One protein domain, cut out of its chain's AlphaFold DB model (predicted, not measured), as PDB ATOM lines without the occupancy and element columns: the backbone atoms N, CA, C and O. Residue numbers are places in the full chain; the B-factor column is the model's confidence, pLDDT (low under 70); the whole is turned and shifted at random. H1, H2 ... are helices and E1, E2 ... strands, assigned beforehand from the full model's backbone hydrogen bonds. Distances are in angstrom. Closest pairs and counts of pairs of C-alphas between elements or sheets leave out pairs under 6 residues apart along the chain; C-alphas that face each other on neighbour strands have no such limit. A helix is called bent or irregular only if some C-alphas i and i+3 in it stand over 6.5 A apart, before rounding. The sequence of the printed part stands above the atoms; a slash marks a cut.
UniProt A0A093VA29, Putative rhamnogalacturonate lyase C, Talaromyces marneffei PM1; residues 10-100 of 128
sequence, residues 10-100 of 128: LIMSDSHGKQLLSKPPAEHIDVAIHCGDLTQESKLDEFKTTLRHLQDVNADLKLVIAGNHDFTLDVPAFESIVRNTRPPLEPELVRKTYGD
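Overview. This is residues 10 to 100 of the 128 residues of the protein "Putative rhamnogalacturonate lyase C" of Talaromyces marneffei PM1 (UniProt A0A093VA29). The model has two lobes: a small parallel sheet of three strands with helix H1 at one side of it, and an arm of two helices, H2 and H3, that reaches away from the sheet and folds back as a loose helical hairpin. A long loop, residues 13 to 28, joins the first two strands, and residues 82 to 88, at the turn of the arm, stick out. The printed part has 91 residues, with three named helices and three named strands in the order E1, E2, H1, E3, H2, H3; the sheet order is E1, E2, E3, all parallel, and the class is mixed, helices and strands. The whole is loose, with a radius of gyration of the C-alphas of 15.7 A, and spans 51 by 25 by 15 A, the arm adding to its length.

Arrangement. E1, residues 10 to 12, is an edge strand and the parallel neighbour of E2, residues 29 to 35, at 15 degrees; N 12 and O 33 are within hydrogen-bond range at 2.9 A. E2, the inner strand, is also parallel to the edge strand E3, residues 59 to 65, at 11 degrees, with N 63 and O 32 at 2.8 A. H1, residues 44 to 56, only grazes the sheet with its residues 50 to 55; its closest C-alphas to E3 are those of Leu 54 and Lys 62, 7.5 A apart. E2, H1 and E3 form a strand-helix-strand unit, two parallel neighbour strands with a helix between, and its crossover is right-handed. H2, residues 71 to 83, is not on the sheet and is apart from H1. It touches H3, residues 91 to 98, with residues 74 to 77 alone; the closest C-alphas are those of Pro 76 and Thr 97, 6.3 A apart. This hairpin has a steep tilt of 43 degrees, opposite ways. In H1 and H3 every O i to N i+4 pair is within hydrogen-bond range; in H2, 6 of 9 are.

Along the chain. E1 begins at C-alpha 10, at (26.647, 44.618, 24.655), and is 6.7 A long. E2 measures 16.5 A, H1 18.4 A and E3 16.3 A from first to last C-alpha. H1 begins at C-alpha 44, at (47.377, 56.893, 24.841). H2 measures 14.9 A and is irregular, with C-alphas 73 and 76 8.8 A apart. H3, 10.2 A, ends at C-alpha 98, at (47.231, 43.798, 8.710).

Size, cuts and confidence. The C-alphas farthest apart are those of Ala 26 and Pro 87, at 51.7 A. The printed part has no cut. The link from E1 to E2 is long, and those from H1 to E3 and from E3 to H2 are tight. The mean pLDDT of the printed part is 78.7; residue 72 and residues 74 to 100 are under 70.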
ATOM      1  N   LEU A  10      26.546  43.159  24.649       95.06
ATOM      2  CA  LEU A  10      26.647  44.618  24.655       95.06
ATOM      3  C   LEU A  10      27.513  45.056  23.480       95.06
ATOM      4  O   LEU A  10      28.666  44.649  23.382       95.06
ATOM      5  N   ILE A  11      26.974  45.907  22.611       93.88
ATOM      6  CA  ILE A  11      27.690  46.425  21.444       93.88
ATOM      7  C   ILE A  11      27.804  47.941  21.584       93.88
ATOM      8  O   ILE A  11      26.816  48.620  21.858       93.88
ATOM      9  N   MET A  12      29.020  48.452  21.424       93.00
ATOM     10  CA  MET A  12      29.381  49.866  21.519       93.00
ATOM     11  C   MET A  12      30.316  50.228  20.364       93.00
ATOM     12  O   MET A  12      30.940  49.346  19.780       93.00
ATOM     13  N   SER A  13      30.419  51.510  20.030       92.69
ATOM     14  CA  SER A  13      31.288  52.013  18.960       92.69
ATOM     15  C   SER A  13      31.538  53.508  19.156       92.69
ATOM     16  O   SER A  13      30.803  54.138  19.922       92.69
ATOM     17  N   ASP A  14      32.545  54.061  18.477       92.44
ATOM     18  CA  ASP A  14      32.725  55.513  18.300       92.44
ATOM     19  C   ASP A  14      32.820  56.283  19.629       92.44
ATOM     20  O   ASP A  14      32.239  57.353  19.833       92.44
ATOM     21  N   SER A  15      33.554  55.715  20.588       91.06
ATOM     22  CA  SER A  15      33.772  56.354  21.890       91.06
ATOM     23  C   SER A  15      34.597  57.635  21.792       91.06
ATOM     24  O   SER A  15      34.393  58.542  22.600       91.06
ATOM     25  N   HIS A  16      35.529  57.720  20.837       91.31
ATOM     26  CA  HIS A  16      36.432  58.855  20.652       91.31
ATOM     27  C   HIS A  16      37.086  59.347  21.958       91.31
ATOM     28  O   HIS A  16      37.098  60.542  22.260       91.31
ATOM     29  N   GLY A  17      37.564  58.414  22.789       87.19
ATOM     30  CA  GLY A  17      38.189  58.707  24.081       87.19
ATOM     31  C   GLY A  17      37.221  59.188  25.166       87.19
ATOM     32  O   GLY A  17      37.664  59.712  26.189       87.19
ATOM     33  N   LYS A  18      35.906  59.047  24.963       87.88
ATOM     34  CA  LYS A  18      34.864  59.490  25.897       87.88
ATOM     35  C   LYS A  18      34.157  58.316  26.555       87.88
ATOM     36  O   LYS A  18      34.076  57.202  26.042       87.88
ATOM     37  N   GLN A  19      33.554  58.619  27.697       83.25
ATOM     38  CA  GLN A  19      32.651  57.711  28.375       83.25
ATOM     39  C   GLN A  19      31.318  57.618  27.619       83.25
ATOM     40  O   GLN A  19      30.507  58.540  27.681       83.25
ATOM     41  N   LEU A  20      31.075  56.494  26.936       79.12
ATOM     42  CA  LEU A  20      29.800  56.239  26.248       79.12
ATOM     43  C   LEU A  20      28.637  56.015  27.225       79.12
ATOM     44  O   LEU A  20      27.509  56.425  26.966       79.12
ATOM     45  N   LEU A  21      28.912  55.366  28.360       78.44
ATOM     46  CA  LEU A  21      27.910  55.027  29.368       78.44
ATOM     47  C   LEU A  21      28.241  55.716  30.686       78.44
ATOM     48  O   LEU A  21      29.255  55.405  31.309       78.44
ATOM     49  N   SER A  22      27.353  56.597  31.154       78.62
ATOM     50  CA  SER A  22      27.461  57.222  32.482       78.62
ATOM     51  C   SER A  22      27.524  56.182  33.606       78.62
ATOM     52  O   SER A  22      28.181  56.401  34.622       78.62
ATOM     53  N   LYS A  23      26.890  55.021  33.396       81.12
ATOM     54  CA  LYS A  23      27.030  53.818  34.213       81.12
ATOM     55  C   LYS A  23      26.871  52.573  33.326       81.12
ATOM     56  O   LYS A  23      25.878  52.506  32.596       81.12
ATOM     57  N   PRO A  24      27.793  51.594  33.368       80.81
ATOM     58  CA  PRO A  24      27.605  50.334  32.652       80.81
ATOM     59  C   PRO A  24      26.396  49.563  33.217       80.81
ATOM     60  O   PRO A  24      26.016  49.786  34.375       80.81
ATOM     61  N   PRO A  25      25.778  48.657  32.434       85.00
ATOM     62  CA  PRO A  25      24.721  47.789  32.939       85.00
ATOM     63  C   PRO A  25      25.188  47.055  34.198       85.00
ATOM     64  O   PRO A  25      26.302  46.536  34.247       85.00
ATOM     65  N   ALA A  26      24.342  47.038  35.230       83.88
ATOM     66  CA  ALA A  26      24.641  46.309  36.463       83.88
ATOM     67  C   ALA A  26      24.532  44.787  36.272       83.88
ATOM     68  O   ALA A  26      25.127  44.017  37.026       83.88
ATOM     69  N   GLU A  27      23.749  44.366  35.280       90.50
ATOM     70  CA  GLU A  27      23.543  42.968  34.932       90.50
ATOM     71  C   GLU A  27      24.775  42.372  34.245       90.50
ATOM     72  O   GLU A  27      25.602  43.077  33.664       90.50
ATOM     73  N   HIS A  28      24.907  41.051  34.353       94.81
ATOM     74  CA  HIS A  28      25.961  40.299  33.679       94.81
ATOM     75  C   HIS A  28      25.716  40.257  32.167       94.81
ATOM     76  O   HIS A  28      24.580  40.159  31.702       94.81
ATOM     77  N   ILE A  29      26.810  40.337  31.414       96.12
ATOM     78  CA  ILE A  29      26.833  40.300  29.956       96.12
ATOM     79  C   ILE A  29      27.777  39.171  29.543       96.12
ATOM     80  O   ILE A  29      28.886  39.061  30.056       96.12
ATOM     81  N   ASP A  30      27.385  38.326  28.597       97.19
ATOM     82  CA  ASP A  30      28.280  37.259  28.146       97.19
ATOM     83  C   ASP A  30      29.405  37.825  27.264       97.19
ATOM     84  O   ASP A  30      30.568  37.431  27.385       97.19
ATOM     85  N   VAL A  31      29.069  38.777  26.386       97.06
ATOM     86  CA  VAL A  31      30.003  39.348  25.406       97.06
ATOM     87  C   VAL A  31      29.814  40.858  25.269       97.06
ATOM     88  O   VAL A  31      28.736  41.329  24.915       97.06
ATOM     89  N   ALA A  32      30.879  41.627  25.479       95.81
ATOM     90  CA  ALA A  32      30.948  43.043  25.139       95.81
ATOM     91  C   ALA A  32      31.837  43.251  23.904       95.81
ATOM     92  O   ALA A  32      32.932  42.693  23.832       95.81
ATOM     93  N   ILE A  33      31.385  44.056  22.942       95.12
ATOM     94  CA  ILE A  33      32.109  44.357  21.701       95.12
ATOM     95  C   ILE A  33      32.194  45.875  21.521       95.12
ATOM     96  O   ILE A  33      31.168  46.553  21.567       95.12
ATOM     97  N   HIS A  34      33.403  46.396  21.304       93.81
ATOM     98  CA  HIS A  34      33.642  47.771  20.857       93.81
ATOM     99  C   HIS A  34      34.049  47.771  19.377       93.81
ATOM    100  O   HIS A  34      35.070  47.181  19.024       93.81
ATOM    101  N   CYS A  35      33.263  48.412  18.516       92.19
ATOM    102  CA  CYS A  35      33.293  48.249  17.059       92.19
ATOM    103  C   CYS A  35      34.078  49.333  16.296       92.19
ATOM    104  O   CYS A  35      33.718  49.651  15.169       92.19
ATOM    105  N   GLY A  36      35.164  49.857  16.865       89.88
ATOM    106  CA  GLY A  36      35.971  50.907  16.232       89.88
ATOM    107  C   GLY A  36      35.938  52.244  16.963       89.88
ATOM    108  O   GLY A  36      35.129  52.450  17.868       89.88
ATOM    109  N   ASP A  37      36.865  53.117  16.580       90.75
ATOM    110  CA  ASP A  37      37.011  54.501  17.032       90.75
ATOM    111  C   ASP A  37      37.019  54.632  18.556       90.75
ATOM    112  O   ASP A  37      36.213  55.308  19.212       90.75
ATOM    113  N   LEU A  38      37.988  53.933  19.150       91.31
ATOM    114  CA  LEU A  38      38.283  54.040  20.570       91.31
ATOM    115  C   LEU A  38      38.789  55.437  20.928       91.31
ATOM    116  O   LEU A  38      38.637  55.871  22.069       91.31
ATOM    117  N   THR A  39      39.398  56.129  19.974       86.75
ATOM    118  CA  THR A  39      40.067  57.419  20.146       86.75
ATOM    119  C   THR A  39      39.594  58.441  19.114       86.75
ATOM    120  O   THR A  39      38.938  58.090  18.135       86.75
ATOM    121  N   GLN A  40      39.862  59.727  19.349       87.38
ATOM    122  CA  GLN A  40      39.718  60.766  18.327       87.38
ATOM    123  C   GLN A  40      41.041  60.980  17.587       87.38
ATOM    124  O   GLN A  40      41.047  61.215  16.379       87.38
ATOM    125  N   GLU A  41      42.162  60.929  18.308       80.12
ATOM    126  CA  GLU A  41      43.488  61.298  17.798       80.12
ATOM    127  C   GLU A  41      44.542  60.207  18.043       80.12
ATOM    128  O   GLU A  41      45.741  60.458  17.908       80.12
ATOM    129  N   SER A  42      44.117  58.989  18.392       78.38
ATOM    130  CA  SER A  42      44.997  57.861  18.699       78.38
ATOM    131  C   SER A  42      45.953  58.100  19.867       78.38
ATOM    132  O   SER A  42      47.054  57.542  19.924       78.38
ATOM    133  N   LYS A  43      45.561  58.936  20.831       79.75
ATOM    134  CA  LYS A  43      46.396  59.231  21.994       79.75
ATOM    135  C   LYS A  43      46.238  58.165  23.073       79.75
ATOM    136  O   LYS A  43      45.177  57.584  23.296       79.75
ATOM    137  N   LEU A  44      47.326  57.923  23.803       81.44
ATOM    138  CA  LEU A  44      47.377  56.893  24.841       81.44
ATOM    139  C   LEU A  44      46.375  57.137  25.984       81.44
ATOM    140  O   LEU A  44      45.880  56.187  26.587       81.44
ATOM    141  N   ASP A  45      46.106  58.393  26.331       87.69
ATOM    142  CA  ASP A  45      45.107  58.775  27.331       87.69
ATOM    143  C   ASP A  45      43.673  58.496  26.865       87.69
ATOM    144  O   ASP A  45      42.865  58.032  27.671       87.69
ATOM    145  N   GLU A  46      43.380  58.664  25.575       87.50
ATOM    146  CA  GLU A  46      42.092  58.290  24.979       87.50
ATOM    147  C   GLU A  46      41.886  56.773  25.039       87.50
ATOM    148  O   GLU A  46      40.881  56.315  25.584       87.50
ATOM    149  N   PHE A  47      42.883  55.977  24.619       87.94
ATOM    150  CA  PHE A  47      42.826  54.514  24.750       87.94
ATOM    151  C   PHE A  47      42.614  54.079  26.195       87.94
ATOM    152  O   PHE A  47      41.776  53.226  26.476       87.94
ATOM    153  N   LYS A  48      43.361  54.665  27.138       89.75
ATOM    154  CA  LYS A  48      43.207  54.361  28.568       89.75
ATOM    155  C   LYS A  48      41.805  54.681  29.062       89.75
ATOM    156  O   LYS A  48      41.287  53.932  29.885       89.75
ATOM    157  N   THR A  49      41.211  55.772  28.597       90.62
ATOM    158  CA  THR A  49      39.855  56.173  28.984       90.62
ATOM    159  C   THR A  49      38.844  55.150  28.478       90.62
ATOM    160  O   THR A  49      38.155  54.527  29.285       90.62
ATOM    161  N   THR A  50      38.847  54.856  27.180       91.44
ATOM    162  CA  THR A  50      37.940  53.875  26.566       91.44
ATOM    163  C   THR A  50      38.109  52.471  27.149       91.44
ATOM    164  O   THR A  50      37.126  51.811  27.490       91.44
ATOM    165  N   LEU A  51      39.348  52.013  27.354       90.88
ATOM    166  CA  LEU A  51      39.618  50.693  27.926       90.88
ATOM    167  C   LEU A  51      39.199  50.583  29.394       90.88
ATOM    168  O   LEU A  51      38.712  49.525  29.785       90.88
ATOM    169  N   ARG A  52      39.333  51.643  30.205       91.25
ATOM    170  CA  ARG A  52      38.794  51.650  31.579       91.25
ATOM    171  C   ARG A  52      37.279  51.481  31.570       91.25
ATOM    172  O   ARG A  52      36.760  50.648  32.301       91.25
ATOM    173  N   HIS A  53      36.581  52.181  30.678       87.06
ATOM    174  CA  HIS A  53      35.132  52.023  30.544       87.06
ATOM    175  C   HIS A  53      34.734  50.604  30.138       87.06
ATOM    176  O   HIS A  53      33.782  50.050  30.683       87.06
ATOM    177  N   LEU A  54      35.485  49.981  29.229       90.75
ATOM    178  CA  LEU A  54      35.244  48.591  28.855       90.75
ATOM    179  C   LEU A  54      35.580  47.614  29.994       90.75
ATOM    180  O   LEU A  54      34.911  46.592  30.148       90.75
ATOM    181  N   GLN A  55      36.593  47.914  30.812       90.75
ATOM    182  CA  GLN A  55      36.931  47.130  32.001       90.75
ATOM    183  C   GLN A  55      35.789  47.128  33.021       90.75
ATOM    184  O   GLN A  55      35.493  46.054  33.548       90.75
ATOM    185  N   ASP A  56      35.118  48.265  33.214       91.00
ATOM    186  CA  ASP A  56      33.996  48.426  34.148       91.00
ATOM    187  C   ASP A  56      32.727  47.661  33.732       91.00
ATOM    188  O   ASP A  56      31.845  47.422  34.558       91.00
ATOM    189  N   VAL A  57      32.614  47.239  32.466       92.31
ATOM    190  CA  VAL A  57      31.518  46.367  32.023       92.31
ATOM    191  C   VAL A  57      31.681  44.980  32.650       92.31
ATOM    192  O   VAL A  57      32.717  44.325  32.482       92.31
ATOM    193  N   ASN A  58      30.635  44.491  33.318       94.62
ATOM    194  CA  ASN A  58      30.562  43.130  33.854       94.62
ATOM    195  C   ASN A  58      30.329  42.101  32.730       94.62
ATOM    196  O   ASN A  58      29.238  41.547  32.600       94.62
ATOM    197  N   ALA A  59      31.353  41.896  31.895       95.31
ATOM    198  CA  ALA A  59      31.328  40.956  30.781       95.31
ATOM    199  C   ALA A  59      32.428  39.892  30.865       95.31
ATOM    200  O   ALA A  59      33.570  40.221  31.206       95.31
ATOM    201  N   ASP A  60      32.091  38.649  30.500       94.50
ATOM    202  CA  ASP A  60      33.039  37.524  30.468       94.50
ATOM    203  C   ASP A  60      34.041  37.658  29.310       94.50
ATOM    204  O   ASP A  60      35.245  37.470  29.500       94.50
ATOM    205  N   LEU A  61      33.558  38.007  28.113       95.81
ATOM    206  CA  LEU A  61      34.382  38.265  26.933       95.81
ATOM    207  C   LEU A  61      34.270  39.733  26.511       95.81
ATOM    208  O   LEU A  61      33.171  40.258  26.357       95.81
ATOM    209  N   LYS A  62      35.412  40.387  26.283       95.06
ATOM    210  CA  LYS A  62      35.504  41.766  25.782       95.06
ATOM    211  C   LYS A  62      36.311  41.766  24.491       95.06
ATOM    212  O   LYS A  62      37.495  41.439  24.512       95.06
ATOM    213  N   LEU A  63      35.664  42.107  23.383       93.94
ATOM    214  CA  LEU A  63      36.283  42.225  22.069       93.94
ATOM    215  C   LEU A  63      36.368  43.695  21.679       93.94
ATOM    216  O   LEU A  63      35.437  44.466  21.901       93.94
ATOM    217  N   VAL A  64      37.495  44.076  21.093       91.50
ATOM    218  CA  VAL A  64      37.758  45.441  20.649       91.50
ATOM    219  C   VAL A  64      38.271  45.381  19.226       91.50
ATOM    220  O   VAL A  64      39.206  44.639  18.932       91.50
ATOM    221  N   ILE A  65      37.645  46.166  18.363       88.19
ATOM    222  CA  ILE A  65      38.022  46.360  16.972       88.19
ATOM    223  C   ILE A  65      38.532  47.797  16.869       88.19
ATOM    224  O   ILE A  65      37.876  48.705  17.372       88.19
ATOM    225  N   ALA A  66      39.716  47.988  16.288       84.50
ATOM    226  CA  ALA A  66      40.265  49.315  16.023       84.50
ATOM    227  C   ALA A  66      39.507  49.973  14.859       84.50
ATOM    228  O   ALA A  66      39.190  49.298  13.878       84.50
ATOM    229  N   GLY A  67      39.211  51.268  14.971       82.12
ATOM    230  CA  GLY A  67      38.658  52.071  13.876       82.12
ATOM    231  C   GLY A  67      39.719  52.923  13.183       82.12
ATOM    232  O   GLY A  67      40.914  52.819  13.467       82.12
ATOM    233  N   ASN A  68      39.291  53.791  12.269       81.25
ATOM    234  CA  ASN A  68      40.189  54.655  11.499       81.25
ATOM    235  C   ASN A  68      40.875  55.727  12.358       81.25
ATOM    236  O   ASN A  68      41.943  56.211  11.980       81.25
ATOM    237  N   HIS A  69      40.312  56.083  13.513       79.69
ATOM    238  CA  HIS A  69      40.963  56.999  14.450       79.69
ATOM    239  C   HIS A  69      42.030  56.319  15.326       79.69
ATOM    240  O   HIS A  69      42.875  56.992  15.912       79.69
ATOM    241  N   ASP A  70      42.077  54.985  15.359       79.56
ATOM    242  CA  ASP A  70      42.970  54.205  16.221       79.56
ATOM    243  C   ASP A  70      44.298  53.829  15.535       79.56
ATOM    244  O   ASP A  70      44.892  52.797  15.834       79.56
ATOM    245  N   PHE A  71      44.798  54.675  14.630       70.50
ATOM    246  CA  PHE A  71      45.943  54.386  13.754       70.50
ATOM    247  C   PHE A  71      47.254  54.009  14.470       70.50
ATOM    248  O   PHE A  71      48.103  53.356  13.872       70.50
ATOM    249  N   THR A  72      47.457  54.369  15.742       65.25
ATOM    250  CA  THR A  72      48.620  53.902  16.525       65.25
ATOM    251  C   THR A  72      48.509  52.443  16.965       65.25
ATOM    252  O   THR A  72      49.525  51.842  17.303       65.25
ATOM    253  N   LEU A  73      47.314  51.842  16.932       70.75
ATOM    254  CA  LEU A  73      47.153  50.388  17.019       70.75
ATOM    255  C   LEU A  73      47.562  49.695  15.714       70.75
ATOM    256  O   LEU A  73      47.802  48.490  15.717       70.75
ATOM    257  N   ASP A  74      47.713  50.464  14.635       64.25
ATOM    258  CA  ASP A  74      48.189  50.020  13.332       64.25
ATOM    259  C   ASP A  74      49.523  50.700  12.965       64.25
ATOM    260  O   ASP A  74      49.677  51.367  11.937       64.25
ATOM    261  N   VAL A  75      50.514  50.551  13.858       55.47
ATOM    262  CA  VAL A  75      51.865  51.128  13.710       55.47
ATOM    263  C   VAL A  75      52.469  50.842  12.319       55.47
ATOM    264  O   VAL A  75      53.009  51.766  11.709       55.47
ATOM    265  N   PRO A  76      52.358  49.623  11.751       54.75
ATOM    266  CA  PRO A  76      52.920  49.333  10.438       54.75
ATOM    267  C   PRO A  76      52.074  49.842   9.263       54.75
ATOM    268  O   PRO A  76      52.675  50.236   8.263       54.75
ATOM    269  N   ALA A  77      50.733  49.872   9.315       55.31
ATOM    270  CA  ALA A  77      49.963  50.465   8.215       55.31
ATOM    271  C   ALA A  77      50.051  51.987   8.204       55.31
ATOM    272  O   ALA A  77      50.132  52.556   7.120       55.31
ATOM    273  N   PHE A  78      50.134  52.646   9.361       53.03
ATOM    274  CA  PHE A  78      50.457  54.071   9.430       53.03
ATOM    275  C   PHE A  78      51.804  54.355   8.749       53.03
ATOM    276  O   PHE A  78      51.899  55.193   7.852       53.03
ATOM    277  N   GLU A  79      52.842  53.585   9.080       53.59
ATOM    278  CA  GLU A  79      54.161  53.728   8.461       53.59
ATOM    279  C   GLU A  79      54.223  53.292   6.984       53.59
ATOM    280  O   GLU A  79      55.113  53.739   6.254       53.59
ATOM    281  N   SER A  80      53.329  52.408   6.535       49.78
ATOM    282  CA  SER A  80      53.328  51.829   5.184       49.78
ATOM    283  C   SER A  80      52.427  52.586   4.204       49.78
ATOM    284  O   SER A  80      52.829  52.784   3.062       49.78
ATOM    285  N   ILE A  81      51.267  53.100   4.628       56.12
ATOM    286  CA  ILE A  81      50.413  54.009   3.836       56.12
ATOM    287  C   ILE A  81      51.183  55.299   3.515       56.12
ATOM    288  O   ILE A  81      51.183  55.758   2.371       56.12
ATOM    289  N   VAL A  82      51.917  55.829   4.501       52.94
ATOM    290  CA  VAL A  82      52.793  57.001   4.342       52.94
ATOM    291  C   VAL A  82      53.960  56.720   3.386       52.94
ATOM    292  O   VAL A  82      54.373  57.613   2.650       52.94
ATOM    293  N   ARG A  83      54.487  55.488   3.355       52.53
ATOM    294  CA  ARG A  83      55.632  55.114   2.505       52.53
ATOM    295  C   ARG A  83      55.271  54.656   1.089       52.53
ATOM    296  O   ARG A  83      56.072  54.876   0.189       52.53
ATOM    297  N   ASN A  84      54.115  54.019   0.878       49.78
ATOM    298  CA  ASN A  84      53.859  53.180  -0.305       49.78
ATOM    299  C   ASN A  84      52.606  53.564  -1.101       49.78
ATOM    300  O   ASN A  84      51.985  52.738  -1.773       49.78
ATOM    301  N   THR A  85      52.257  54.847  -1.098       55.50
ATOM    302  CA  THR A  85      51.432  55.396  -2.173       55.50
ATOM    303  C   THR A  85      52.154  55.197  -3.521       55.50
ATOM    304  O   THR A  85      53.092  55.911  -3.849       55.50
ATOM    305  N   ARG A  86      51.649  54.219  -4.285       55.12
ATOM    306  CA  ARG A  86      51.967  53.749  -5.653       55.12
ATOM    307  C   ARG A  86      53.337  53.091  -5.900       55.12
ATOM    308  O   ARG A  86      54.366  53.742  -5.722       55.12
ATOM    309  N   PRO A  87      53.342  51.864  -6.487       50.56
ATOM    310  CA  PRO A  87      52.205  51.037  -6.973       50.56
ATOM    311  C   PRO A  87      51.622  50.089  -5.872       50.56
ATOM    312  O   PRO A  87      52.085  50.169  -4.739       50.56
ATOM    313  N   PRO A  88      50.551  49.293  -6.124       56.62
ATOM    314  CA  PRO A  88      49.710  48.699  -5.067       56.62
ATOM    315  C   PRO A  88      50.314  47.486  -4.328       56.62
ATOM    316  O   PRO A  88      51.232  46.835  -4.817       56.62
ATOM    317  N   LEU A  89      49.768  47.202  -3.136       56.91
ATOM    318  CA  LEU A  89      50.276  46.236  -2.148       56.91
ATOM    319  C   LEU A  89      49.883  44.772  -2.454       56.91
ATOM    320  O   LEU A  89      48.723  44.479  -2.735       56.91
ATOM    321  N   GLU A  90      50.851  43.855  -2.325       62.78
ATOM    322  CA  GLU A  90      50.721  42.398  -2.527       62.78
ATOM    323  C   GLU A  90      49.981  41.675  -1.371       62.78
ATOM    324  O   GLU A  90      50.175  42.037  -0.207       62.78
ATOM    325  N   PRO A  91      49.207  40.595  -1.619       59.31
ATOM    326  CA  PRO A  91      48.403  39.906  -0.594       59.31
ATOM    327  C   PRO A  91      49.186  39.341   0.604       59.31
ATOM    328  O   PRO A  91      48.702  39.376   1.735       59.31
ATOM    329  N   GLU A  92      50.405  38.834   0.396       63.12
ATOM    330  CA  GLU A  92      51.250  38.342   1.499       63.12
ATOM    331  C   GLU A  92      51.768  39.478   2.383       63.12
ATOM    332  O   GLU A  92      51.879  39.324   3.602       63.12
ATOM    333  N   LEU A  93      52.039  40.637   1.778       61.62
ATOM    334  CA  LEU A  93      52.371  41.848   2.513       61.62
ATOM    335  C   LEU A  93      51.154  42.314   3.307       61.62
ATOM    336  O   LEU A  93      51.295  42.614   4.481       61.62
ATOM    337  N   VAL A  94      49.954  42.270   2.723       56.56
ATOM    338  CA  VAL A  94      48.713  42.591   3.439       56.56
ATOM    339  C   VAL A  94      48.519  41.671   4.648       56.56
ATOM    340  O   VAL A  94      48.273  42.154   5.745       56.56
ATOM    341  N   ARG A  95      48.725  40.360   4.507       61.03
ATOM    342  CA  ARG A  95      48.613  39.416   5.631       61.03
ATOM    343  C   ARG A  95      49.663  39.652   6.722       61.03
ATOM    344  O   ARG A  95      49.361  39.582   7.908       61.03
ATOM    345  N   LYS A  96      50.902  39.968   6.335       60.81
ATOM    346  CA  LYS A  96      51.978  40.320   7.277       60.81
ATOM    347  C   LYS A  96      51.738  41.669   7.965       60.81
ATOM    348  O   LYS A  96      52.147  41.838   9.108       60.81
ATOM    349  N   THR A  97      51.127  42.619   7.263       54.62
ATOM    350  CA  THR A  97      50.944  44.001   7.717       54.62
ATOM    351  C   THR A  97      49.676  44.170   8.547       54.62
ATOM    352  O   THR A  97      49.744  44.776   9.607       54.62
ATOM    353  N   TYR A  98      48.552  43.613   8.098       59.28
ATOM    354  CA  TYR A  98      47.231  43.798   8.710       59.28
ATOM    355  C   TYR A  98      46.724  42.549   9.453       59.28
ATOM    356  O   TYR A  98      45.654  42.572  10.056       59.28
ATOM    357  N   GLY A  99      47.493  41.458   9.438       63.28
ATOM    358  CA  GLY A  99      47.182  40.217  10.142       63.28
ATOM    359  C   GLY A  99      46.393  39.199   9.318       63.28
ATOM    360  O   GLY A  99      46.047  39.405   8.152       63.28
ATOM    361  N   ASP A 100      46.131  38.051   9.944       64.50
ATOM    362  CA  ASP A 100      45.377  36.957   9.340       64.50
ATOM    363  C   ASP A 100      43.862  37.205   9.437       64.50
ATOM    364  O   ASP A 100      43.334  37.605  10.479       64.50
TER     365      ASP A 100